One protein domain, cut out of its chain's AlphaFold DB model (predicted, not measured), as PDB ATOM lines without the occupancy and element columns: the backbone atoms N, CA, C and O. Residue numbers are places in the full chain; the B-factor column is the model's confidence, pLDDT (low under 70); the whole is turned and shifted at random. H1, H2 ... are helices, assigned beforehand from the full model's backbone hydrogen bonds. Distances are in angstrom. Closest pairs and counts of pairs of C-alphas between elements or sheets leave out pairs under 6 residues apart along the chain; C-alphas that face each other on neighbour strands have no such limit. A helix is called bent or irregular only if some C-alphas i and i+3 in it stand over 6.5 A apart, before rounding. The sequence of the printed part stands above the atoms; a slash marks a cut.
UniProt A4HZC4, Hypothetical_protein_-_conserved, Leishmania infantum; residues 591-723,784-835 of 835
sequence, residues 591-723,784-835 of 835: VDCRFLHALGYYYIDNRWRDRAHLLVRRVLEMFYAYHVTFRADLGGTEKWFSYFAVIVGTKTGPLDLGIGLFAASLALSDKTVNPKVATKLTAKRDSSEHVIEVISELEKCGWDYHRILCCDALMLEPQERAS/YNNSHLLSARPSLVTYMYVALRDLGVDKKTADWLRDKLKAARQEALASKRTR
ATOM      1  N   VAL A 591     200.851 187.905 213.088       93.56
ATOM      2  CA  VAL A 591     201.183 189.267 212.643       93.56
ATOM      3  C   VAL A 591     202.498 189.774 213.232       93.56
ATOM      4  O   VAL A 591     202.690 189.784 214.449       93.56
ATOM      5  N   ASP A 592     203.388 190.284 212.381       91.12
ATOM      6  CA  ASP A 592     204.519 191.088 212.832       91.12
ATOM      7  C   ASP A 592     204.057 192.530 213.079       91.12
ATOM      8  O   ASP A 592     203.746 193.293 212.158       91.12
ATOM      9  N   CYS A 593     204.047 192.932 214.350       91.23
ATOM     10  CA  CYS A 593     203.583 194.254 214.766       91.23
ATOM     11  C   CYS A 593     204.388 195.414 214.148       91.23
ATOM     12  O   CYS A 593     203.894 196.543 214.143       91.23
ATOM     13  N   ARG A 594     205.589 195.174 213.591       90.22
ATOM     14  CA  ARG A 594     206.329 196.191 212.819       90.22
ATOM     15  C   ARG A 594     205.499 196.759 211.679       90.22
ATOM     16  O   ARG A 594     205.499 197.972 211.486       90.22
ATOM     17  N   PHE A 595     204.777 195.903 210.965       91.40
ATOM     18  CA  PHE A 595     204.017 196.292 209.777       91.40
ATOM     19  C   PHE A 595     202.700 197.001 210.131       91.40
ATOM     20  O   PHE A 595     202.111 197.674 209.293       91.40
ATOM     21  N   LEU A 596     202.280 196.941 211.401       92.58
ATOM     22  CA  LEU A 596     201.113 197.661 211.918       92.58
ATOM     23  C   LEU A 596     201.443 199.063 212.449       92.58
ATOM     24  O   LEU A 596     200.526 199.822 212.758       92.58
ATOM     25  N   HIS A 597     202.720 199.446 212.564       90.74
ATOM     26  CA  HIS A 597     203.094 200.753 213.117       90.74
ATOM     27  C   HIS A 597     202.535 201.924 212.306       90.74
ATOM     28  O   HIS A 597     201.980 202.848 212.901       90.74
ATOM     29  N   ALA A 598     202.656 201.877 210.977       89.96
ATOM     30  CA  ALA A 598     202.122 202.911 210.093       89.96
ATOM     31  C   ALA A 598     200.599 203.043 210.257       89.96
ATOM     32  O   ALA A 598     200.085 204.151 210.403       89.96
ATOM     33  N   LEU A 599     199.887 201.913 210.340       92.92
ATOM     34  CA  LEU A 599     198.441 201.879 210.572       92.92
ATOM     35  C   LEU A 599     198.060 202.426 211.958       92.92
ATOM     36  O   LEU A 599     197.114 203.199 212.093       92.92
ATOM     37  N   GLY A 600     198.835 202.088 212.989       92.44
ATOM     38  CA  GLY A 600     198.661 202.632 214.334       92.44
ATOM     39  C   GLY A 600     198.825 204.153 214.373       92.44
ATOM     40  O   GLY A 600     197.972 204.842 214.930       92.44
ATOM     41  N   TYR A 601     199.882 204.692 213.755       91.42
ATOM     42  CA  TYR A 601     200.086 206.143 213.641       91.42
ATOM     43  C   TYR A 601     198.986 206.818 212.830       91.42
ATOM     44  O   TYR A 601     198.473 207.848 213.252       91.42
ATOM     45  N   TYR A 602     198.553 206.196 211.737       91.43
ATOM     46  CA  TYR A 602     197.438 206.683 210.939       91.43
ATOM     47  C   TYR A 602     196.153 206.854 211.766       91.43
ATOM     48  O   TYR A 602     195.513 207.906 211.707       91.43
ATOM     49  N   TYR A 603     195.798 205.878 212.606       93.71
ATOM     50  CA  TYR A 603     194.644 206.008 213.502       93.71
ATOM     51  C   TYR A 603     194.850 207.060 214.600       93.71
ATOM     52  O   TYR A 603     193.918 207.797 214.930       93.71
ATOM     53  N   ILE A 604     196.066 207.170 215.146       91.25
ATOM     54  CA  ILE A 604     196.426 208.185 216.148       91.25
ATOM     55  C   ILE A 604     196.285 209.600 215.571       91.25
ATOM     56  O   ILE A 604     195.640 210.452 216.187       91.25
ATOM     57  N   ASP A 605     196.851 209.847 214.393       90.12
ATOM     58  CA  ASP A 605     196.912 211.169 213.769       90.12
ATOM     59  C   ASP A 605     195.528 211.655 213.316       90.12
ATOM     60  O   ASP A 605     195.228 212.849 213.400       90.12
ATOM     61  N   ASN A 606     194.642 210.731 212.928       89.34
ATOM     62  CA  ASN A 606     193.236 211.018 212.623       89.34
ATOM     63  C   ASN A 606     192.319 211.027 213.863       89.34
ATOM     64  O   ASN A 606     191.118 211.257 213.738       89.34
ATOM     65  N   ARG A 607     192.871 210.836 215.071       89.31
ATOM     66  CA  ARG A 607     192.140 210.791 216.355       89.31
ATOM     67  C   ARG A 607     191.079 209.682 216.439       89.31
ATOM     68  O   ARG A 607     190.155 209.778 217.246       89.31
ATOM     69  N   TRP A 608     191.227 208.603 215.672       91.21
ATOM     70  CA  TRP A 608     190.327 207.445 215.682       91.21
ATOM     71  C   TRP A 608     190.732 206.437 216.761       91.21
ATOM     72  O   TRP A 608     191.286 205.372 216.483       91.21
ATOM     73  N   ARG A 609     190.461 206.798 218.021       91.64
ATOM     74  CA  ARG A 609     190.848 206.006 219.202       91.64
ATOM     75  C   ARG A 609     190.290 204.586 219.154       91.64
ATOM     76  O   ARG A 609     191.059 203.646 219.319       91.64
ATOM     77  N   ASP A 610     189.009 204.439 218.832       93.09
ATOM     78  CA  ASP A 610     188.326 203.141 218.822       93.09
ATOM     79  C   ASP A 610     188.959 202.165 217.820       93.09
ATOM     80  O   ASP A 610     189.168 200.997 218.140       93.09
ATOM     81  N   ARG A 611     189.361 202.647 216.632       94.47
ATOM     82  CA  ARG A 611     190.049 201.822 215.619       94.47
ATOM     83  C   ARG A 611     191.444 201.403 216.077       94.47
ATOM     84  O   ARG A 611     191.830 200.250 215.897       94.47
ATOM     85  N   ALA A 612     192.190 202.309 216.710       94.17
ATOM     86  CA  ALA A 612     193.498 201.988 217.276       94.17
ATOM     87  C   ALA A 612     193.396 200.967 218.421       94.17
ATOM     88  O   ALA A 612     194.211 200.049 218.512       94.17
ATOM     89  N   HIS A 613     192.380 201.102 219.275       95.15
ATOM     90  CA  HIS A 613     192.109 200.181 220.381       95.15
ATOM     91  C   HIS A 613     191.676 198.807 219.874       95.15
ATOM     92  O   HIS A 613     192.221 197.796 220.320       95.15
ATOM     93  N   LEU A 614     190.786 198.767 218.880       95.52
ATOM     94  CA  LEU A 614     190.367 197.539 218.211       95.52
ATOM     95  C   LEU A 614     191.552 196.801 217.574       95.52
ATOM     96  O   LEU A 614     191.640 195.580 217.684       95.52
ATOM     97  N   LEU A 615     192.491 197.529 216.960       96.14
ATOM     98  CA  LEU A 615     193.694 196.936 216.373       96.14
ATOM     99  C   LEU A 615     194.558 196.237 217.435       96.14
ATOM    100  O   LEU A 615     194.942 195.085 217.252       96.14
ATOM    101  N   VAL A 616     194.823 196.895 218.570       95.94
ATOM    102  CA  VAL A 616     195.579 196.288 219.683       95.94
ATOM    103  C   VAL A 616     194.841 195.077 220.255       95.94
ATOM    104  O   VAL A 616     195.462 194.041 220.504       95.94
ATOM    105  N   ARG A 617     193.518 195.179 220.420       96.07
ATOM    106  CA  ARG A 617     192.672 194.069 220.867       96.07
ATOM    107  C   ARG A 617     192.800 192.852 219.946       96.07
ATOM    108  O   ARG A 617     193.052 191.759 220.445       96.07
ATOM    109  N   ARG A 618     192.684 193.034 218.626       96.29
ATOM    110  CA  ARG A 618     192.795 191.941 217.643       96.29
ATOM    111  C   ARG A 618     194.149 191.238 217.701       96.29
ATOM    112  O   ARG A 618     194.191 190.014 217.666       96.29
ATOM    113  N   VAL A 619     195.242 191.988 217.869       95.98
ATOM    114  CA  VAL A 619     196.584 191.400 218.044       95.98
ATOM    115  C   VAL A 619     196.647 190.516 219.294       95.98
ATOM    116  O   VAL A 619     197.137 189.390 219.234       95.98
ATOM    117  N   LEU A 620     196.124 190.997 220.425       95.53
ATOM    118  CA  LEU A 620     196.118 190.242 221.682       95.53
ATOM    119  C   LEU A 620     195.252 188.979 221.611       95.53
ATOM    120  O   LEU A 620     195.670 187.917 222.074       95.53
ATOM    121  N   GLU A 621     194.059 189.080 221.023       95.02
ATOM    122  CA  GLU A 621     193.155 187.941 220.831       95.02
ATOM    123  C   GLU A 621     193.743 186.913 219.854       95.02
ATOM    124  O   GLU A 621     193.650 185.712 220.109       95.02
ATOM    125  N   MET A 622     194.443 187.360 218.806       95.14
ATOM    126  CA  MET A 622     195.196 186.485 217.905       95.14
ATOM    127  C   MET A 622     196.320 185.751 218.654       95.14
ATOM    128  O   MET A 622     196.436 184.533 218.533       95.14
ATOM    129  N   PHE A 623     197.119 186.441 219.475       94.99
ATOM    130  CA  PHE A 623     198.171 185.788 220.267       94.99
ATOM    131  C   PHE A 623     197.618 184.744 221.243       94.99
ATOM    132  O   PHE A 623     198.201 183.665 221.388       94.99
ATOM    133  N   TYR A 624     196.482 185.033 221.881       95.06
ATOM    134  CA  TYR A 624     195.776 184.053 222.702       95.06
ATOM    135  C   TYR A 624     195.305 182.854 221.871       95.06
ATOM    136  O   TYR A 624     195.555 181.709 222.255       95.06
ATOM    137  N   ALA A 625     194.667 183.094 220.722       94.44
ATOM    138  CA  ALA A 625     194.190 182.037 219.839       94.44
ATOM    139  C   ALA A 625     195.335 181.118 219.396       94.44
ATOM    140  O   ALA A 625     195.235 179.906 219.569       94.44
ATOM    141  N   TYR A 626     196.458 181.677 218.941       94.34
ATOM    142  CA  TYR A 626     197.635 180.906 218.537       94.34
ATOM    143  C   TYR A 626     198.171 180.048 219.679       94.34
ATOM    144  O   TYR A 626     198.286 178.835 219.538       94.34
ATOM    145  N   HIS A 627     198.428 180.644 220.840       91.95
ATOM    146  CA  HIS A 627     199.092 179.935 221.929       91.95
ATOM    147  C   HIS A 627     198.179 178.938 222.661       91.95
ATOM    148  O   HIS A 627     198.635 177.886 223.109       91.95
ATOM    149  N   VAL A 628     196.900 179.276 222.850       93.17
ATOM    150  CA  VAL A 628     195.967 178.496 223.684       93.17
ATOM    151  C   VAL A 628     195.046 177.626 222.840       93.17
ATOM    152  O   VAL A 628     194.861 176.452 223.161       93.17
ATOM    153  N   THR A 629     194.476 178.184 221.771       91.99
ATOM    154  CA  THR A 629     193.471 177.487 220.952       91.99
ATOM    155  C   THR A 629     194.136 176.595 219.906       91.99
ATOM    156  O   THR A 629     193.809 175.416 219.815       91.99
ATOM    157  N   PHE A 630     195.102 177.128 219.157       92.92
ATOM    158  CA  PHE A 630     195.779 176.420 218.065       92.92
ATOM    159  C   PHE A 630     197.053 175.695 218.513       92.92
ATOM    160  O   PHE A 630     197.516 174.792 217.826       92.92
ATOM    161  N   ARG A 631     197.605 176.057 219.684       90.49
ATOM    162  CA  ARG A 631     198.897 175.565 220.205       90.49
ATOM    163  C   ARG A 631     200.048 175.757 219.204       90.49
ATOM    164  O   ARG A 631     200.924 174.904 219.083       90.49
ATOM    165  N   ALA A 632     200.023 176.879 218.494       88.64
ATOM    166  CA  ALA A 632     201.023 177.301 217.526       88.64
ATOM    167  C   ALA A 632     202.023 178.289 218.152       88.64
ATOM    168  O   ALA A 632     201.702 179.003 219.107       88.64
ATOM    169  N   ASP A 633     203.236 178.326 217.600       85.31
ATOM    170  CA  ASP A 633     204.284 179.263 218.009       85.31
ATOM    171  C   ASP A 633     204.013 180.676 217.458       85.31
ATOM    172  O   ASP A 633     203.472 180.844 216.364       85.31
ATOM    173  N   LEU A 634     204.408 181.697 218.222       85.44
ATOM    174  CA  LEU A 634     204.342 183.097 217.806       85.44
ATOM    175  C   LEU A 634     205.533 183.512 216.926       85.44
ATOM    176  O   LEU A 634     205.497 184.572 216.297       85.44
ATOM    177  N   GLY A 635     206.589 182.692 216.863       80.59
ATOM    178  CA  GLY A 635     207.719 182.887 215.952       80.59
ATOM    179  C   GLY A 635     208.538 184.155 216.220       80.59
ATOM    180  O   GLY A 635     209.203 184.658 215.314       80.59
ATOM    181  N   GLY A 636     208.480 184.714 217.433       82.18
ATOM    182  CA  GLY A 636     209.201 185.934 217.804       82.18
ATOM    183  C   GLY A 636     208.512 187.241 217.396       82.18
ATOM    184  O   GLY A 636     209.088 188.319 217.586       82.18
ATOM    185  N   THR A 637     207.303 187.182 216.829       81.68
ATOM    186  CA  THR A 637     206.539 188.365 216.385       81.68
ATOM    187  C   THR A 637     206.118 189.274 217.545       81.68
ATOM    188  O   THR A 637     205.997 190.493 217.390       81.68
ATOM    189  N   GLU A 638     206.007 188.716 218.749       81.34
ATOM    190  CA  GLU A 638     205.674 189.410 219.988       81.34
ATOM    191  C   GLU A 638     206.734 190.434 220.431       81.34
ATOM    192  O   GLU A 638     206.419 191.375 221.163       81.34
ATOM    193  N   LYS A 639     207.978 190.339 219.931       82.40
ATOM    194  CA  LYS A 639     209.069 191.282 220.256       82.40
ATOM    195  C   LYS A 639     208.704 192.736 219.950       82.40
ATOM    196  O   LYS A 639     209.066 193.650 220.698       82.40
ATOM    197  N   TRP A 640     207.952 192.957 218.874       84.06
ATOM    198  CA  TRP A 640     207.559 194.293 218.421       84.06
ATOM    199  C   TRP A 640     206.236 194.779 219.011       84.06
ATOM    200  O   TRP A 640     205.953 195.976 218.952       84.06
ATOM    201  N   PHE A 641     205.469 193.887 219.648       91.23
ATOM    202  CA  PHE A 641     204.201 194.238 220.279       91.23
ATOM    203  C   PHE A 641     204.377 195.312 221.358       91.23
ATOM    204  O   PHE A 641     203.596 196.256 221.412       91.23
ATOM    205  N   SER A 642     205.432 195.210 222.176       89.25
ATOM    206  CA  SER A 642     205.699 196.150 223.278       89.25
ATOM    207  C   SER A 642     205.725 197.612 222.824       89.25
ATOM    208  O   SER A 642     204.993 198.452 223.345       89.25
ATOM    209  N   TYR A 643     206.536 197.924 221.815       89.72
ATOM    210  CA  TYR A 643     206.677 199.283 221.306       89.72
ATOM    211  C   TYR A 643     205.411 199.760 220.585       89.72
ATOM    212  O   TYR A 643     204.985 200.898 220.797       89.72
ATOM    213  N   PHE A 644     204.787 198.891 219.788       91.71
ATOM    214  CA  PHE A 644     203.526 199.173 219.104       91.71
ATOM    215  C   PHE A 644     202.400 199.520 220.092       91.71
ATOM    216  O   PHE A 644     201.841 200.619 220.039       91.71
ATOM    217  N   ALA A 645     202.119 198.627 221.042       92.90
ATOM    218  CA  ALA A 645     201.019 198.763 221.987       92.90
ATOM    219  C   ALA A 645     201.205 199.973 222.915       92.90
ATOM    220  O   ALA A 645     200.267 200.744 223.116       92.90
ATOM    221  N   VAL A 646     202.421 200.209 223.427       91.91
ATOM    222  CA  VAL A 646     202.689 201.369 224.293       91.91
ATOM    223  C   VAL A 646     202.519 202.686 223.537       91.91
ATOM    224  O   VAL A 646     201.968 203.636 224.095       91.91
ATOM    225  N   ILE A 647     202.936 202.783 222.269       91.32
ATOM    226  CA  ILE A 647     202.685 203.998 221.476       91.32
ATOM    227  C   ILE A 647     201.188 204.238 221.320       91.32
ATOM    228  O   ILE A 647     200.734 205.351 221.585       91.32
ATOM    229  N   VAL A 648     200.427 203.211 220.933       91.78
ATOM    230  CA  VAL A 648     198.974 203.331 220.786       91.78
ATOM    231  C   VAL A 648     198.342 203.766 222.106       91.78
ATOM    232  O   VAL A 648     197.642 204.778 222.130       91.78
ATOM    233  N   GLY A 649     198.653 203.093 223.215       91.60
ATOM    234  CA  GLY A 649     198.110 203.425 224.533       91.60
ATOM    235  C   GLY A 649     198.447 204.848 224.976       91.60
ATOM    236  O   GLY A 649     197.556 205.624 225.315       91.60
ATOM    237  N   THR A 650     199.724 205.232 224.900       90.22
ATOM    238  CA  THR A 650     200.182 206.561 225.338       90.22
ATOM    239  C   THR A 650     199.679 207.694 224.453       90.22
ATOM    240  O   THR A 650     199.540 208.814 224.940       90.22
ATOM    241  N   LYS A 651     199.432 207.470 223.159       90.08
ATOM    242  CA  LYS A 651     198.980 208.521 222.235       90.08
ATOM    243  C   LYS A 651     197.461 208.646 222.142       90.08
ATOM    244  O   LYS A 651     196.987 209.745 221.868       90.08
ATOM    245  N   THR A 652     196.711 207.572 222.385       89.27
ATOM    246  CA  THR A 652     195.239 207.569 222.270       89.27
ATOM    247  C   THR A 652     194.509 207.712 223.604       89.27
ATOM    248  O   THR A 652     193.356 208.137 223.608       89.27
ATOM    249  N   GLY A 653     195.157 207.391 224.728       85.44
ATOM    250  CA  GLY A 653     194.543 207.377 226.053       85.44
ATOM    251  C   GLY A 653     195.414 207.991 227.155       85.44
ATOM    252  O   GLY A 653     196.431 208.637 226.867       85.44
ATOM    253  N   PRO A 654     195.003 207.827 228.428       86.26
ATOM    254  CA  PRO A 654     195.802 208.235 229.579       86.26
ATOM    255  C   PRO A 654     197.096 207.417 229.661       86.26
ATOM    256  O   PRO A 654     197.195 206.319 229.110       86.26
ATOM    257  N   LEU A 655     198.096 207.934 230.381       87.48
ATOM    258  CA  LEU A 655     199.370 207.230 230.556       87.48
ATOM    259  C   LEU A 655     199.186 205.865 231.246       87.48
ATOM    260  O   LEU A 655     199.915 204.927 230.928       87.48
ATOM    261  N   ASP A 656     198.137 205.725 232.063       88.69
ATOM    262  CA  ASP A 656     197.696 204.460 232.659       88.69
ATOM    263  C   ASP A 656     197.486 203.347 231.616       88.69
ATOM    264  O   ASP A 656     197.907 202.208 231.816       88.69
ATOM    265  N   LEU A 657     196.877 203.673 230.467       90.54
ATOM    266  CA  LEU A 657     196.652 202.721 229.373       90.54
ATOM    267  C   LEU A 657     197.984 202.255 228.770       90.54
ATOM    268  O   LEU A 657     198.165 201.073 228.484       90.54
ATOM    269  N   GLY A 658     198.937 203.178 228.611       91.02
ATOM    270  CA  GLY A 658     200.293 202.866 228.160       91.02
ATOM    271  C   GLY A 658     201.038 201.942 229.126       91.02
ATOM    272  O   GLY A 658     201.693 201.001 228.681       91.02
ATOM    273  N   ILE A 659     200.900 202.165 230.437       91.52
ATOM    274  CA  ILE A 659     201.485 201.308 231.483       91.52
ATOM    275  C   ILE A 659     200.829 199.924 231.488       91.52
ATOM    276  O   ILE A 659     201.529 198.915 231.559       91.52
ATOM    277  N   GLY A 660     199.504 199.849 231.363       92.99
ATOM    278  CA  GLY A 660     198.799 198.570 231.298       92.99
ATOM    279  C   GLY A 660     199.175 197.740 230.068       92.99
ATOM    280  O   GLY A 660     199.412 196.537 230.181       92.99
ATOM    281  N   LEU A 661     199.330 198.379 228.904       94.09
ATOM    282  CA  LEU A 661     199.822 197.721 227.689       94.09
ATOM    283  C   LEU A 661     201.303 197.336 227.776       94.09
ATOM    284  O   LEU A 661     201.697 196.293 227.254       94.09
ATOM    285  N   PHE A 662     202.117 198.122 228.483       93.77
ATOM    286  CA  PHE A 662     203.483 197.730 228.810       93.77
ATOM    287  C   PHE A 662     203.507 196.461 229.673       93.77
ATOM    288  O   PHE A 662     204.228 195.518 229.348       93.77
ATOM    289  N   ALA A 663     202.672 196.380 230.710       93.38
ATOM    290  CA  ALA A 663     202.552 195.187 231.545       93.38
ATOM    291  C   ALA A 663     202.059 193.957 230.752       93.38
ATOM    292  O   ALA A 663     202.623 192.873 230.903       93.38
ATOM    293  N   ALA A 664     201.099 194.129 229.834       93.54
ATOM    294  CA  ALA A 664     200.703 193.072 228.895       93.54
ATOM    295  C   ALA A 664     201.874 192.623 228.004       93.54
ATOM    296  O   ALA A 664     202.040 191.434 227.741       93.54
ATOM    297  N   SER A 665     202.728 193.557 227.577       91.82
ATOM    298  CA  SER A 665     203.910 193.226 226.782       91.82
ATOM    299  C   SER A 665     204.979 192.467 227.569       91.82
ATOM    300  O   SER A 665     205.607 191.581 226.999       91.82
ATOM    301  N   LEU A 666     205.137 192.726 228.875       92.27
ATOM    302  CA  LEU A 666     206.020 191.932 229.740       92.27
ATOM    303  C   LEU A 666     205.556 190.473 229.822       92.27
ATOM    304  O   LEU A 666     206.386 189.572 229.833       92.27
ATOM    305  N   ALA A 667     204.240 190.237 229.822       90.91
ATOM    306  CA  ALA A 667     203.674 188.888 229.825       90.91
ATOM    307  C   ALA A 667     203.980 188.100 228.536       90.91
ATOM    308  O   ALA A 667     203.982 186.870 228.549       90.91
ATOM    309  N   LEU A 668     204.199 188.805 227.421       89.23
ATOM    310  CA  LEU A 668     204.460 188.222 226.104       89.23
ATOM    311  C   LEU A 668     205.947 188.216 225.726       89.23
ATOM    312  O   LEU A 668     206.340 187.428 224.880       89.23
ATOM    313  N   SER A 669     206.767 189.091 226.308       81.10
ATOM    314  CA  SER A 669     208.137 189.333 225.849       81.10
ATOM    315  C   SER A 669     209.100 188.165 226.088       81.10
ATOM    316  O   SER A 669     209.056 187.492 227.116       81.10
ATOM    317  N   ASP A 670     210.075 188.030 225.188       74.41
ATOM    318  CA  ASP A 670     211.243 187.148 225.311       74.41
ATOM    319  C   ASP A 670     212.296 187.749 226.268       74.41
ATOM    320  O   ASP A 670     213.410 188.099 225.875       74.41
ATOM    321  N   LYS A 671     211.898 187.986 227.526       79.40
ATOM    322  CA  LYS A 671     212.759 188.437 228.639       79.40
ATOM    323  C   LYS A 671     213.561 189.726 228.391       79.40
ATOM    324  O   LYS A 671     214.593 189.959 229.018       79.40
ATOM    325  N   THR A 672     213.090 190.583 227.490       82.71
ATOM    326  CA  THR A 672     213.740 191.847 227.120       82.71
ATOM    327  C   THR A 672     212.719 192.973 227.036       82.71
ATOM    328  O   THR A 672     211.569 192.769 226.649       82.71
ATOM    329  N   VAL A 673     213.139 194.186 227.397       83.41
ATOM    330  CA  VAL A 673     212.323 195.401 227.283       83.41
ATOM    331  C   VAL A 673     212.847 196.232 226.120       83.41
ATOM    332  O   VAL A 673     214.044 196.501 226.024       83.41
ATOM    333  N   ASN A 674     211.956 196.663 225.225       82.72
ATOM    334  CA  ASN A 674     212.354 197.518 224.115       82.72
ATOM    335  C   ASN A 674     212.804 198.898 224.646       82.72
ATOM    336  O   ASN A 674     212.002 199.590 225.277       82.72
ATOM    337  N   PRO A 675     214.033 199.365 224.357       83.15
ATOM    338  CA  PRO A 675     214.546 200.630 224.895       83.15
ATOM    339  C   PRO A 675     213.733 201.853 224.443       83.15
ATOM    340  O   PRO A 675     213.700 202.872 225.131       83.15
ATOM    341  N   LYS A 676     213.021 201.763 223.310       85.13
ATOM    342  CA  LYS A 676     212.136 202.837 222.839       85.13
ATOM    343  C   LYS A 676     210.863 202.979 223.682       85.13
ATOM    344  O   LYS A 676     210.209 204.010 223.602       85.13
ATOM    345  N   VAL A 677     210.487 201.971 224.469       86.36
ATOM    346  CA  VAL A 677     209.324 202.042 225.370       86.36
ATOM    347  C   VAL A 677     209.609 202.974 226.545       86.36
ATOM    348  O   VAL A 677     208.764 203.807 226.873       86.36
ATOM    349  N   ALA A 678     210.820 202.900 227.107       87.00
ATOM    350  CA  ALA A 678     211.255 203.755 228.207       87.00
ATOM    351  C   ALA A 678     211.088 205.240 227.861       87.00
ATOM    352  O   ALA A 678     210.435 205.981 228.587       87.00
ATOM    353  N   THR A 679     211.585 205.659 226.693       85.93
ATOM    354  CA  THR A 679     211.494 207.057 226.242       85.93
ATOM    355  C   THR A 679     210.058 207.524 225.999       85.93
ATOM    356  O   THR A 679     209.763 208.704 226.171       85.93
ATOM    357  N   LYS A 680     209.140 206.629 225.609       85.68
ATOM    358  CA  LYS A 680     207.727 206.980 225.387       85.68
ATOM    359  C   LYS A 680     206.951 207.152 226.689       85.68
ATOM    360  O   LYS A 680     206.114 208.048 226.755       85.68
ATOM    361  N   LEU A 681     207.228 206.326 227.696       86.12
ATOM    362  CA  LEU A 681     206.563 206.415 228.998       86.12
ATOM    363  C   LEU A 681     207.102 207.582 229.837       86.12
ATOM    364  O   LEU A 681     206.314 208.278 230.468       86.12
ATOM    365  N   THR A 682     208.408 207.865 229.792       84.10
ATOM    366  CA  THR A 682     209.012 208.962 230.574       84.10
ATOM    367  C   THR A 682     208.725 210.353 230.014       84.10
ATOM    368  O   THR A 682     208.727 211.324 230.770       84.10
ATOM    369  N   ALA A 683     208.445 210.477 228.711       75.59
ATOM    370  CA  ALA A 683     208.196 211.767 228.063       75.59
ATOM    371  C   ALA A 683     206.903 212.470 228.528       75.59
ATOM    372  O   ALA A 683     206.759 213.669 228.311       75.59
ATOM    373  N   LYS A 684     205.957 211.753 229.148       68.27
ATOM    374  CA  LYS A 684     204.678 212.305 229.622       68.27
ATOM    375  C   LYS A 684     204.657 212.431 231.148       68.27
ATOM    376  O   LYS A 684     204.010 211.641 231.825       68.27
ATOM    377  N   ARG A 685     205.354 213.429 231.700       63.48
ATOM    378  CA  ARG A 685     205.402 213.641 233.163       63.48
ATOM    379  C   ARG A 685     204.145 214.284 233.764       63.48
ATOM    380  O   ARG A 685     203.971 214.202 234.972       63.48
ATOM    381  N   ASP A 686     203.234 214.811 232.948       65.94
ATOM    382  CA  ASP A 686     202.014 215.503 233.406       65.94
ATOM    383  C   ASP A 686     200.856 214.542 233.771       65.94
ATOM    384  O   ASP A 686     199.699 214.775 233.417       65.94
ATOM    385  N   SER A 687     201.157 213.414 234.419       71.30
ATOM    386  CA  SER A 687     200.169 212.382 234.782       71.30
ATOM    387  C   SER A 687     199.882 212.369 236.289       71.30
ATOM    388  O   SER A 687     200.467 213.141 237.044       71.30
ATOM    389  N   SER A 688     198.959 211.515 236.740       74.89
ATOM    390  CA  SER A 688     198.648 211.358 238.168       74.89
ATOM    391  C   SER A 688     199.888 210.970 238.991       74.89
ATOM    392  O   SER A 688     200.814 210.337 238.481       74.89
ATOM    393  N   GLU A 689     199.900 211.319 240.281       77.24
ATOM    394  CA  GLU A 689     201.011 211.029 241.207       77.24
ATOM    395  C   GLU A 689     201.399 209.539 241.195       77.24
ATOM    396  O   GLU A 689     202.566 209.195 241.005       77.24
ATOM    397  N   HIS A 690     200.401 208.649 241.235       79.55
ATOM    398  CA  HIS A 690     200.582 207.194 241.144       79.55
ATOM    399  C   HIS A 690     201.328 206.747 239.879       79.55
ATOM    400  O   HIS A 690     202.110 205.797 239.918       79.55
ATOM    401  N   VAL A 691     201.102 207.414 238.748       81.65
ATOM    402  CA  VAL A 691     201.759 207.096 237.474       81.65
ATOM    403  C   VAL A 691     203.220 207.531 237.488       81.65
ATOM    404  O   VAL A 691     204.090 206.781 237.040       81.65
ATOM    405  N   ILE A 692     203.497 208.719 238.027       81.84
ATOM    406  CA  ILE A 692     204.859 209.246 238.169       81.84
ATOM    407  C   ILE A 692     205.682 208.314 239.066       81.84
ATOM    408  O   ILE A 692     206.805 207.952 238.710       81.84
ATOM    409  N   GLU A 693     205.111 207.851 240.179       84.78
ATOM    410  CA  GLU A 693     205.767 206.887 241.066       84.78
ATOM    411  C   GLU A 693     206.066 205.551 240.376       84.78
ATOM    412  O   GLU A 693     207.169 205.016 240.517       84.78
ATOM    413  N   VAL A 694     205.119 205.005 239.608       87.88
ATOM    414  CA  VAL A 694     205.333 203.759 238.853       87.88
ATOM    415  C   VAL A 694     206.473 203.917 237.852       87.88
ATOM    416  O   VAL A 694     207.351 203.056 237.797       87.88
ATOM    417  N   ILE A 695     206.512 205.025 237.108       87.89
ATOM    418  CA  ILE A 695     207.601 205.321 236.166       87.89
ATOM    419  C   ILE A 695     208.932 205.470 236.904       87.89
ATOM    420  O   ILE A 695     209.931 204.916 236.456       87.89
ATOM    421  N   SER A 696     208.945 206.137 238.061       88.33
ATOM    422  CA  SER A 696     210.156 206.281 238.874       88.33
ATOM    423  C   SER A 696     210.709 204.930 239.346       88.33
ATOM    424  O   SER A 696     211.918 204.714 239.331       88.33
ATOM    425  N   GLU A 697     209.844 203.975 239.704       89.87
ATOM    426  CA  GLU A 697     210.286 202.620 240.049       89.87
ATOM    427  C   GLU A 697     210.760 201.830 238.826       89.87
ATOM    428  O   GLU A 697     211.723 201.068 238.931       89.87
ATOM    429  N   LEU A 698     210.145 202.021 237.654       91.23
ATOM    430  CA  LEU A 698     210.636 201.436 236.401       91.23
ATOM    431  C   LEU A 698     212.029 201.979 236.034       91.23
ATOM    432  O   LEU A 698     212.906 201.204 235.645       91.23
ATOM    433  N   GLU A 699     212.261 203.282 236.228       90.37
ATOM    434  CA  GLU A 699     213.571 203.923 236.070       90.37
ATOM    435  C   GLU A 699     214.597 203.366 237.072       90.37
ATOM    436  O   GLU A 699     215.707 203.019 236.667       90.37
ATOM    437  N   LYS A 700     214.227 203.177 238.352       90.88
ATOM    438  CA  LYS A 700     215.088 202.527 239.367       90.88
ATOM    439  C   LYS A 700     215.436 201.083 239.010       90.88
ATOM    440  O   LYS A 700     216.557 200.635 239.250       90.88
ATOM    441  N   CYS A 701     214.505 200.354 238.396       90.30
ATOM    442  CA  CYS A 701     214.763 199.011 237.876       90.30
ATOM    443  C   CYS A 701     215.702 199.017 236.655       90.30
ATOM    444  O   CYS A 701     216.132 197.950 236.218       90.30
ATOM    445  N   GLY A 702     216.040 200.188 236.101       88.00
ATOM    446  CA  GLY A 702     216.889 200.329 234.920       88.00
ATOM    447  C   GLY A 702     216.236 199.806 233.644       88.00
ATOM    448  O   GLY A 702     216.950 199.449 232.712       88.00
ATOM    449  N   TRP A 703     214.902 199.710 233.616       88.54
ATOM    450  CA  TRP A 703     214.141 199.101 232.519       88.54
ATOM    451  C   TRP A 703     214.538 197.647 232.194       88.54
ATOM    452  O   TRP A 703     214.260 197.156 231.103       88.54
ATOM    453  N   ASP A 704     215.165 196.941 233.138       89.78
ATOM    454  CA  ASP A 704     215.544 195.538 232.979       89.78
ATOM    455  C   ASP A 704     214.358 194.610 233.274       89.78
ATOM    456  O   ASP A 704     213.708 194.720 234.316       89.78
ATOM    457  N   TYR A 705     214.100 193.666 232.367       90.39
ATOM    458  CA  TYR A 705     212.971 192.737 232.452       90.39
ATOM    459  C   TYR A 705     212.922 191.985 233.790       90.39
ATOM    460  O   TYR A 705     211.889 191.958 234.463       90.39
ATOM    461  N   HIS A 706     214.048 191.402 234.210       90.59
ATOM    462  CA  HIS A 706     214.102 190.600 235.430       90.59
ATOM    463  C   HIS A 706     213.965 191.467 236.682       90.59
ATOM    464  O   HIS A 706     213.258 191.079 237.614       90.59
ATOM    465  N   ARG A 707     214.595 192.649 236.709       90.94
ATOM    466  CA  ARG A 707     214.476 193.590 237.835       90.94
ATOM    467  C   ARG A 707     213.053 194.102 238.010       90.94
ATOM    468  O   ARG A 707     212.583 194.137 239.143       90.94
ATOM    469  N   ILE A 708     212.362 194.428 236.916       92.53
ATOM    470  CA  ILE A 708     210.957 194.864 236.954       92.53
ATOM    471  C   ILE A 708     210.077 193.768 237.561       92.53
ATOM    472  O   ILE A 708     209.328 194.033 238.499       92.53
ATOM    473  N   LEU A 709     210.201 192.524 237.087       91.47
ATOM    474  CA  LEU A 709     209.404 191.403 237.597       91.47
ATOM    475  C   LEU A 709     209.730 191.027 239.052       91.47
ATOM    476  O   LEU A 709     208.869 190.512 239.765       91.47
ATOM    477  N   CYS A 710     210.955 191.295 239.510       90.00
ATOM    478  CA  CYS A 710     211.362 191.098 240.903       90.00
ATOM    479  C   CYS A 710     211.024 192.287 241.818       90.00
ATOM    480  O   CYS A 710     211.300 192.209 243.015       90.00
ATOM    481  N   CYS A 711     210.492 193.391 241.287       90.59
ATOM    482  CA  CYS A 711     210.178 194.577 242.072       90.59
ATOM    483  C   CYS A 711     208.789 194.452 242.708       90.59
ATOM    484  O   CYS A 711     207.759 194.605 242.049       90.59
ATOM    485  N   ASP A 712     208.756 194.219 244.018       88.70
ATOM    486  CA  ASP A 712     207.514 194.060 244.778       88.70
ATOM    487  C   ASP A 712     206.634 195.318 244.756       88.70
ATOM    488  O   ASP A 712     205.409 195.210 244.695       88.70
ATOM    489  N   ALA A 713     207.235 196.512 244.697       87.11
ATOM    490  CA  ALA A 713     206.505 197.774 244.559       87.11
ATOM    491  C   ALA A 713     205.731 197.887 243.232       87.11
ATOM    492  O   ALA A 713     204.718 198.584 243.166       87.11
ATOM    493  N   LEU A 714     206.199 197.211 242.179       89.68
ATOM    494  CA  LEU A 714     205.552 197.179 240.866       89.68
ATOM    495  C   LEU A 714     204.609 195.983 240.713       89.68
ATOM    496  O   LEU A 714     203.562 196.115 240.085       89.68
ATOM    497  N   MET A 715     204.958 194.826 241.274       90.40
ATOM    498  CA  MET A 715     204.289 193.562 240.956       90.40
ATOM    499  C   MET A 715     203.285 193.066 241.998       90.40
ATOM    500  O   MET A 715     202.428 192.260 241.641       90.40
ATOM    501  N   LEU A 716     203.396 193.475 243.267       86.22
ATOM    502  CA  LEU A 716     202.437 193.096 244.309       86.22
ATOM    503  C   LEU A 716     201.290 194.096 244.385       86.22
ATOM    504  O   LEU A 716     201.492 195.315 244.288       86.22
ATOM    505  N   GLU A 717     200.093 193.582 244.644       84.14
ATOM    506  CA  GLU A 717     198.974 194.436 245.030       84.14
ATOM    507  C   GLU A 717     199.234 195.094 246.394       84.14
ATOM    508  O   GLU A 717     199.981 194.547 247.212       84.14
ATOM    509  N   PRO A 718     198.627 196.256 246.697       77.38
ATOM    510  CA  PRO A 718     198.839 196.941 247.973       77.38
ATOM    511  C   PRO A 718     198.656 196.063 249.218       77.38
ATOM    512  O   PRO A 718     199.431 196.159 250.169       77.38
ATOM    513  N   GLN A 719     197.662 195.171 249.195       79.29
ATOM    514  CA  GLN A 719     197.377 194.230 250.285       79.29
ATOM    515  C   GLN A 719     198.484 193.173 250.439       79.29
ATOM    516  O   GLN A 719     198.856 192.794 251.552       79.29
ATOM    517  N   GLU A 720     199.051 192.720 249.320       79.17
ATOM    518  CA  GLU A 720     200.145 191.752 249.307       79.17
ATOM    519  C   GLU A 720     201.462 192.398 249.766       79.17
ATOM    520  O   GLU A 720     202.219 191.770 250.502       79.17
ATOM    521  N   ARG A 721     201.715 193.672 249.420       76.76
ATOM    522  CA  ARG A 721     202.886 194.430 249.911       76.76
ATOM    523  C   ARG A 721     202.876 194.607 251.423       76.76
ATOM    524  O   ARG A 721     203.903 194.398 252.064       76.76
ATOM    525  N   ALA A 722     201.721 194.958 251.989       74.62
ATOM    526  CA  ALA A 722     201.563 195.074 253.438       74.62
ATOM    527  C   ALA A 722     201.871 193.741 254.149       74.62
ATOM    528  O   ALA A 722     202.458 193.725 255.228       74.62
ATOM    529  N   SER A 723     201.534 192.619 253.511       73.82
ATOM    530  CA  SER A 723     201.820 191.276 254.029       73.82
ATOM    531  C   SER A 723     203.296 190.876 253.863       73.82
ATOM    532  O   SER A 723     203.863 190.242 254.751       73.82
ATOM    533  N   TYR A 784     190.508 204.444 236.293       46.15
ATOM    534  CA  TYR A 784     191.267 204.307 237.530       46.15
ATOM    535  C   TYR A 784     190.752 205.206 238.673       46.15
ATOM    536  O   TYR A 784     191.170 205.027 239.812       46.15
ATOM    537  N   ASN A 785     189.789 206.105 238.419       43.45
ATOM    538  CA  ASN A 785     189.146 206.953 239.434       43.45
ATOM    539  C   ASN A 785     188.119 206.226 240.322       43.45
ATOM    540  O   ASN A 785     187.396 206.880 241.075       43.45
ATOM    541  N   ASN A 786     188.041 204.890 240.285       40.21
ATOM    542  CA  ASN A 786     187.311 204.171 241.326       40.21
ATOM    543  C   ASN A 786     187.949 204.516 242.677       40.21
ATOM    544  O   ASN A 786     189.086 204.147 242.958       40.21
ATOM    545  N   SER A 787     187.195 205.229 243.511       42.72
ATOM    546  CA  SER A 787     187.628 205.822 244.781       42.72
ATOM    547  C   SER A 787     188.295 204.838 245.750       42.72
ATOM    548  O   SER A 787     189.116 205.249 246.563       42.72
ATOM    549  N   HIS A 788     188.015 203.539 245.625       41.88
ATOM    550  CA  HIS A 788     188.660 202.477 246.402       41.88
ATOM    551  C   HIS A 788     190.085 202.095 245.948       41.88
ATOM    552  O   HIS A 788     190.789 201.445 246.718       41.88
ATOM    553  N   LEU A 789     190.531 202.486 244.747       42.46
ATOM    554  CA  LEU A 789     191.913 202.294 244.270       42.46
ATOM    555  C   LEU A 789     192.810 203.513 244.550       42.46
ATOM    556  O   LEU A 789     194.030 203.382 244.554       42.46
ATOM    557  N   LEU A 790     192.234 204.691 244.817       43.55
ATOM    558  CA  LEU A 790     192.987 205.947 244.941       43.55
ATOM    559  C   LEU A 790     193.904 206.014 246.171       43.55
ATOM    560  O   LEU A 790     194.892 206.743 246.140       43.55
ATOM    561  N   SER A 791     193.611 205.268 247.242       49.14
ATOM    562  CA  SER A 791     194.406 205.330 248.477       49.14
ATOM    563  C   SER A 791     195.682 204.491 248.434       49.14
ATOM    564  O   SER A 791     196.489 204.572 249.356       49.14
ATOM    565  N   ALA A 792     195.862 203.640 247.421       62.07
ATOM    566  CA  ALA A 792     196.970 202.704 247.385       62.07
ATOM    567  C   ALA A 792     197.476 202.482 245.959       62.07
ATOM    568  O   ALA A 792     196.735 202.030 245.090       62.07
ATOM    569  N   ARG A 793     198.768 202.755 245.747       69.18
ATOM    570  CA  ARG A 793     199.465 202.604 244.465       69.18
ATOM    571  C   ARG A 793     199.103 201.276 243.770       69.18
ATOM    572  O   ARG A 793     199.458 200.235 244.326       69.18
ATOM    573  N   PRO A 794     198.488 201.266 242.574       82.44
ATOM    574  CA  PRO A 794     198.133 200.030 241.869       82.44
ATOM    575  C   PRO A 794     199.363 199.227 241.416       82.44
ATOM    576  O   PRO A 794     200.421 199.799 241.145       82.44
ATOM    577  N   SER A 795     199.234 197.899 241.320       89.85
ATOM    578  CA  SER A 795     200.273 197.046 240.723       89.85
ATOM    579  C   SER A 795     200.226 197.078 239.185       89.85
ATOM    580  O   SER A 795     199.198 197.414 238.589       89.85
ATOM    581  N   LEU A 796     201.302 196.642 238.520       90.99
ATOM    582  CA  LEU A 796     201.328 196.418 237.068       90.99
ATOM    583  C   LEU A 796     200.260 195.412 236.608       90.99
ATOM    584  O   LEU A 796     199.749 195.537 235.496       90.99
ATOM    585  N   VAL A 797     199.881 194.450 237.457       91.14
ATOM    586  CA  VAL A 797     198.793 193.502 237.167       91.14
ATOM    587  C   VAL A 797     197.448 194.230 237.112       91.14
ATOM    588  O   VAL A 797     196.662 193.985 236.196       91.14
ATOM    589  N   THR A 798     197.202 195.160 238.040       90.69
ATOM    590  CA  THR A 798     195.990 195.991 238.039       90.69
ATOM    591  C   THR A 798     195.953 196.928 236.829       90.69
ATOM    592  O   THR A 798     194.932 196.968 236.141       90.69
ATOM    593  N   TYR A 799     197.059 197.611 236.503       91.97
ATOM    594  CA  TYR A 799     197.146 198.434 235.286       91.97
ATOM    595  C   TYR A 799     196.858 197.621 234.021       91.97
ATOM    596  O   TYR A 799     196.087 198.050 233.164       91.97
ATOM    597  N   MET A 800     197.433 196.421 233.906       94.08
ATOM    598  CA  MET A 800     197.161 195.530 232.781       94.08
ATOM    599  C   MET A 800     195.677 195.167 232.701       94.08
ATOM    600  O   MET A 800     195.072 195.302 231.643       94.08
ATOM    601  N   TYR A 801     195.073 194.729 233.807       92.45
ATOM    602  CA  TYR A 801     193.676 194.304 233.813       92.45
ATOM    603  C   TYR A 801     192.719 195.432 233.406       92.45
ATOM    604  O   TYR A 801     191.838 195.221 232.572       92.45
ATOM    605  N   VAL A 802     192.913 196.637 233.951       91.42
ATOM    606  CA  VAL A 802     192.092 197.806 233.606       91.42
ATOM    607  C   VAL A 802     192.288 198.194 232.140       91.42
ATOM    608  O   VAL A 802     191.300 198.374 231.436       91.42
ATOM    609  N   ALA A 803     193.529 198.230 231.647       93.18
ATOM    610  CA  ALA A 803     193.809 198.506 230.238       93.18
ATOM    611  C   ALA A 803     193.137 197.497 229.290       93.18
ATOM    612  O   ALA A 803     192.509 197.894 228.315       93.18
ATOM    613  N   LEU A 804     193.230 196.196 229.577       95.10
ATOM    614  CA  LEU A 804     192.617 195.152 228.749       95.10
ATOM    615  C   LEU A 804     191.085 195.230 228.760       95.10
ATOM    616  O   LEU A 804     190.455 195.046 227.719       95.10
ATOM    617  N   ARG A 805     190.491 195.549 229.917       93.39
ATOM    618  CA  ARG A 805     189.049 195.780 230.044       93.39
ATOM    619  C   ARG A 805     188.604 196.994 229.230       93.39
ATOM    620  O   ARG A 805     187.601 196.908 228.530       93.39
ATOM    621  N   ASP A 806     189.343 198.096 229.306       90.49
ATOM    622  CA  ASP A 806     189.017 199.332 228.590       90.49
ATOM    623  C   ASP A 806     189.155 199.162 227.064       90.49
ATOM    624  O   ASP A 806     188.388 199.748 226.307       90.49
ATOM    625  N   LEU A 807     190.064 198.292 226.606       92.91
ATOM    626  CA  LEU A 807     190.178 197.878 225.200       92.91
ATOM    627  C   LEU A 807     189.104 196.864 224.764       92.91
ATOM    628  O   LEU A 807     189.046 196.498 223.588       92.91
ATOM    629  N   GLY A 808     188.275 196.372 225.691       92.02
ATOM    630  CA  GLY A 808     187.245 195.369 225.422       92.02
ATOM    631  C   GLY A 808     187.791 193.983 225.065       92.02
ATOM    632  O   GLY A 808     187.116 193.238 224.361       92.02
ATOM    633  N   VAL A 809     189.007 193.643 225.501       94.65
ATOM    634  CA  VAL A 809     189.630 192.331 225.259       94.65
ATOM    635  C   VAL A 809     188.841 191.231 225.975       94.65
ATOM    636  O   VAL A 809     188.443 191.412 227.129       94.65
ATOM    637  N   ASP A 810     188.640 190.080 225.319       93.87
ATOM    638  CA  ASP A 810     187.924 188.956 225.935       93.87
ATOM    639  C   ASP A 810     188.537 188.537 227.285       93.87
ATOM    640  O   ASP A 810     189.759 188.508 227.478       93.87
ATOM    641  N   LYS A 811     187.672 188.152 228.229       94.41
ATOM    642  CA  LYS A 811     188.074 187.798 229.595       94.41
ATOM    643  C   LYS A 811     189.077 186.645 229.606       94.41
ATOM    644  O   LYS A 811     190.014 186.672 230.398       94.41
ATOM    645  N   LYS A 812     188.925 185.667 228.705       95.02
ATOM    646  CA  LYS A 812     189.848 184.526 228.590       95.02
ATOM    647  C   LYS A 812     191.259 184.971 228.204       95.02
ATOM    648  O   LYS A 812     192.228 184.501 228.796       95.02
ATOM    649  N   THR A 813     191.366 185.903 227.260       95.22
ATOM    650  CA  THR A 813     192.636 186.509 226.838       95.22
ATOM    651  C   THR A 813     193.267 187.302 227.982       95.22
ATOM    652  O   THR A 813     194.465 187.176 228.234       95.22
ATOM    653  N   ALA A 814     192.468 188.074 228.723       94.77
ATOM    654  CA  ALA A 814     192.954 188.842 229.868       94.77
ATOM    655  C   ALA A 814     193.440 187.952 231.026       94.77
ATOM    656  O   ALA A 814     194.505 188.201 231.596       94.77
ATOM    657  N   ASP A 815     192.694 186.893 231.351       94.45
ATOM    658  CA  ASP A 815     193.078 185.903 232.359       94.45
ATOM    659  C   ASP A 815     194.371 185.173 231.948       94.45
ATOM    660  O   ASP A 815     195.286 185.041 232.759       94.45
ATOM    661  N   TRP A 816     194.505 184.803 230.670       95.05
ATOM    662  CA  TRP A 816     195.721 184.188 230.131       95.05
ATOM    663  C   TRP A 816     196.956 185.093 230.237       95.05
ATOM    664  O   TRP A 816     198.012 184.633 230.677       95.05
ATOM    665  N   LEU A 817     196.841 186.379 229.889       95.63
ATOM    666  CA  LEU A 817     197.942 187.343 230.035       95.63
ATOM    667  C   LEU A 817     198.336 187.537 231.503       95.63
ATOM    668  O   LEU A 817     199.525 187.588 231.824       95.63
ATOM    669  N   ARG A 818     197.354 187.590 232.412       93.77
ATOM    670  CA  ARG A 818     197.602 187.641 233.859       93.77
ATOM    671  C   ARG A 818     198.387 186.430 234.337       93.77
ATOM    672  O   ARG A 818     199.352 186.589 235.087       93.77
ATOM    673  N   ASP A 819     197.988 185.241 233.915       93.99
ATOM    674  CA  ASP A 819     198.622 184.006 234.360       93.99
ATOM    675  C   ASP A 819     200.037 183.876 233.772       93.99
ATOM    676  O   ASP A 819     200.964 183.517 234.503       93.99
ATOM    677  N   LYS A 820     200.250 184.300 232.515       93.23
ATOM    678  CA  LYS A 820     201.591 184.435 231.917       93.23
ATOM    679  C   LYS A 820     202.483 185.402 232.690       93.23
ATOM    680  O   LYS A 820     203.620 185.057 233.004       93.23
ATOM    681  N   LEU A 821     201.977 186.581 233.045       93.74
ATOM    682  CA  LEU A 821     202.746 187.575 233.798       93.74
ATOM    683  C   LEU A 821     203.132 187.060 235.195       93.74
ATOM    684  O   LEU A 821     204.262 187.250 235.646       93.74
ATOM    685  N   LYS A 822     202.210 186.368 235.878       92.34
ATOM    686  CA  LYS A 822     202.484 185.727 237.172       92.34
ATOM    687  C   LYS A 822     203.527 184.618 237.044       92.34
ATOM    688  O   LYS A 822     204.438 184.564 237.866       92.34
ATOM    689  N   ALA A 823     203.425 183.772 236.019       91.58
ATOM    690  CA  ALA A 823     204.404 182.722 235.751       91.58
ATOM    691  C   ALA A 823     205.799 183.306 235.465       91.58
ATOM    692  O   ALA A 823     206.773 182.888 236.089       91.58
ATOM    693  N   ALA A 824     205.879 184.336 234.617       91.36
ATOM    694  CA  ALA A 824     207.117 185.052 234.316       91.36
ATOM    695  C   ALA A 824     207.771 185.636 235.578       91.36
ATOM    696  O   ALA A 824     208.985 185.537 235.767       91.36
ATOM    697  N   ARG A 825     206.967 186.201 236.489       92.25
ATOM    698  CA  ARG A 825     207.457 186.668 237.791       92.25
ATOM    699  C   ARG A 825     208.015 185.535 238.650       92.25
ATOM    700  O   ARG A 825     209.092 185.698 239.218       92.25
ATOM    701  N   GLN A 826     207.310 184.410 238.761       90.81
ATOM    702  CA  GLN A 826     207.792 183.269 239.547       90.81
ATOM    703  C   GLN A 826     209.111 182.716 238.994       90.81
ATOM    704  O   GLN A 826     210.027 182.428 239.763       90.81
ATOM    705  N   GLU A 827     209.250 182.649 237.670       89.11
ATOM    706  CA  GLU A 827     210.498 182.253 237.013       89.11
ATOM    707  C   GLU A 827     211.647 183.234 237.313       89.11
ATOM    708  O   GLU A 827     212.766 182.817 237.632       89.11
ATOM    709  N   ALA A 828     211.381 184.545 237.269       87.85
ATOM    710  CA  ALA A 828     212.371 185.571 237.591       87.85
ATOM    711  C   ALA A 828     212.817 185.510 239.066       87.85
ATOM    712  O   ALA A 828     214.013 185.585 239.351       87.85
ATOM    713  N   LEU A 829     211.878 185.304 239.998       88.77
ATOM    714  CA  LEU A 829     212.172 185.138 241.427       88.77
ATOM    715  C   LEU A 829     212.963 183.856 241.713       88.77
ATOM    716  O   LEU A 829     213.895 183.883 242.518       88.77
ATOM    717  N   ALA A 830     212.631 182.749 241.044       86.14
ATOM    718  CA  ALA A 830     213.395 181.508 241.142       86.14
ATOM    719  C   ALA A 830     214.837 181.707 240.646       86.14
ATOM    720  O   ALA A 830     215.783 181.349 241.344       86.14
ATOM    721  N   SER A 831     215.005 182.377 239.503       81.24
ATOM    722  CA  SER A 831     216.320 182.679 238.921       81.24
ATOM    723  C   SER A 831     217.177 183.591 239.811       81.24
ATOM    724  O   SER A 831     218.402 183.459 239.841       81.24
ATOM    725  N   LYS A 832     216.546 184.503 240.566       73.04
ATOM    726  CA  LYS A 832     217.217 185.375 241.542       73.04
ATOM    727  C   LYS A 832     217.732 184.615 242.769       73.04
ATOM    728  O   LYS A 832     218.693 185.069 243.366       73.04
ATOM    729  N   ARG A 833     217.110 183.496 243.161       62.69
ATOM    730  CA  ARG A 833     217.562 182.672 244.303       62.69
ATOM    731  C   ARG A 833     218.715 181.731 243.950       62.69
ATOM    732  O   ARG A 833     219.412 181.274 244.846       62.69
ATOM    733  N   THR A 834     218.870 181.397 242.671       56.22
ATOM    734  CA  THR A 834     219.936 180.511 242.173       56.22
ATOM    735  C   THR A 834     221.241 181.231 241.827       56.22
ATOM    736  O   THR A 834     222.261 180.564 241.677       56.22
ATOM    737  N   ARG A 835     221.210 182.558 241.656       44.64
ATOM    738  CA  ARG A 835     222.399 183.417 241.547       44.64
ATOM    739  C   ARG A 835     222.718 184.002 242.909       44.64
ATOM    740  O   ARG A 835     223.923 184.190 243.169       44.64
TER     741      ARG A 835
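Overview. This is residues 591 to 723 and 784 to 835 of the 835 residues of the protein "Hypothetical_protein_-_conserved" of Leishmania infantum (UniProt A4HZC4). The longest helix, H11, and H10, which folds back beside it as a hairpin, cross over H4, and H4 sits close to the middle of a mass of helices. H1, H3 and H4 stand side by side in a row with H2 on one side and H5 on the other, while H6, H7, H8 and H9 gather at the end of the domain far from H1. The printed part has 185 residues with eleven named helices, H1 to H11 in order along the chain, and no named strand; its class is all helix. It is compact, with a radius of gyration of the C-alphas of 15.7 A, and rounded, spanning 43 by 39 by 29 A.

Along the chain. H11, residues 811 to 834, is 35.0 A long from C-alpha 811 at (188.074, 187.798, 229.595) to C-alpha 834 at (219.936, 180.511, 242.173). H10 is residues 796 to 806, 15.2 A long. H4 is residues 655 to 668, 20.2 A long, and its centre is 1.3 A from the mean of the C-alphas. H1, residues 593 to 605, begins with C-alpha 593 at (203.583, 194.254, 214.766) and is 18.2 A long. H2, residues 609 to 630, is 30.0 A long, and H3, residues 637 to 652, is 23.0 A long. H1 and H3 are irregular, but only just: C-alphas 595 and 598 are 6.9 A apart, and C-alphas 639 and 642 are 6.6 A apart. H5 is residues 675 to 682, H6 residues 689 to 700 with 16.5 A, H7 residues 705 to 709, H8 residues 712 to 715 and H9 residues 718 to 723.

Arrangement. H11 and H10 form a hairpin at a shallow tilt of 14 degrees, opposite ways; residues 814 to 821 of H11 touch H10, and the closest C-alphas, those of Leu 804 and Ala 814, are 6.4 A apart. H10 touches H4, with the C-alphas of Gly 660 and Met 800 at 3.8 A, and is only just about perpendicular to it at 72 degrees. Residues 817 to 824 of H11 touch residues 663 to 668 of H4, closest at the C-alphas of Ala 667 and Leu 821, 4.3 A. H11 also touches H2, where the C-alphas of Tyr 624 and Thr 813 are 5.7 A apart. H3 and H4 are a hairpin at a shallow tilt of 9 degrees, closest at the C-alphas of Gly 649 and Gly 658, 4.3 A. H1, H2 and H3 make an up and down bundle, each helix running against the one before it; H1 touches H3, with the C-alphas of Cys 593 and Trp 640 at 5.4 A. H5 touches H3 at a shallow tilt of 20 degrees, with the C-alphas of Tyr 643 and Val 677 at 5.6 A. H7 touches H11, with the C-alphas of Leu 709 and Arg 825 at 5.1 A. H8 touches H6, with the C-alphas of Val 694 and Leu 714 at 6.9 A, and H9 is close to H8 but not clearly touching, at 6.9 A between the C-alphas of Asp 712 and Arg 721. H1 and H11 are apart. Every O i to N i+4 pair is within hydrogen-bond range in H4, H6, H7, H9, H10 and H11, against 6 of 9 in H1, 17 of 18 in H2, 9 of 12 in H3 and 3 of 4 in H5; H8 is too short for such a pair.

Size, cuts and confidence. The two C-alphas farthest apart, those of Asn 606 and Thr 834, are 50.2 A apart. Residues 724 to 783 are not printed, and C-alphas 723 and 784 are 23.5 A apart across this cut, which lies in the link from H9 to H10. Of the links that are printed whole, none is long. The mean pLDDT of the printed part is 86.0; residues 684 to 686, 784 to 793 and 833 to 835 are under 70.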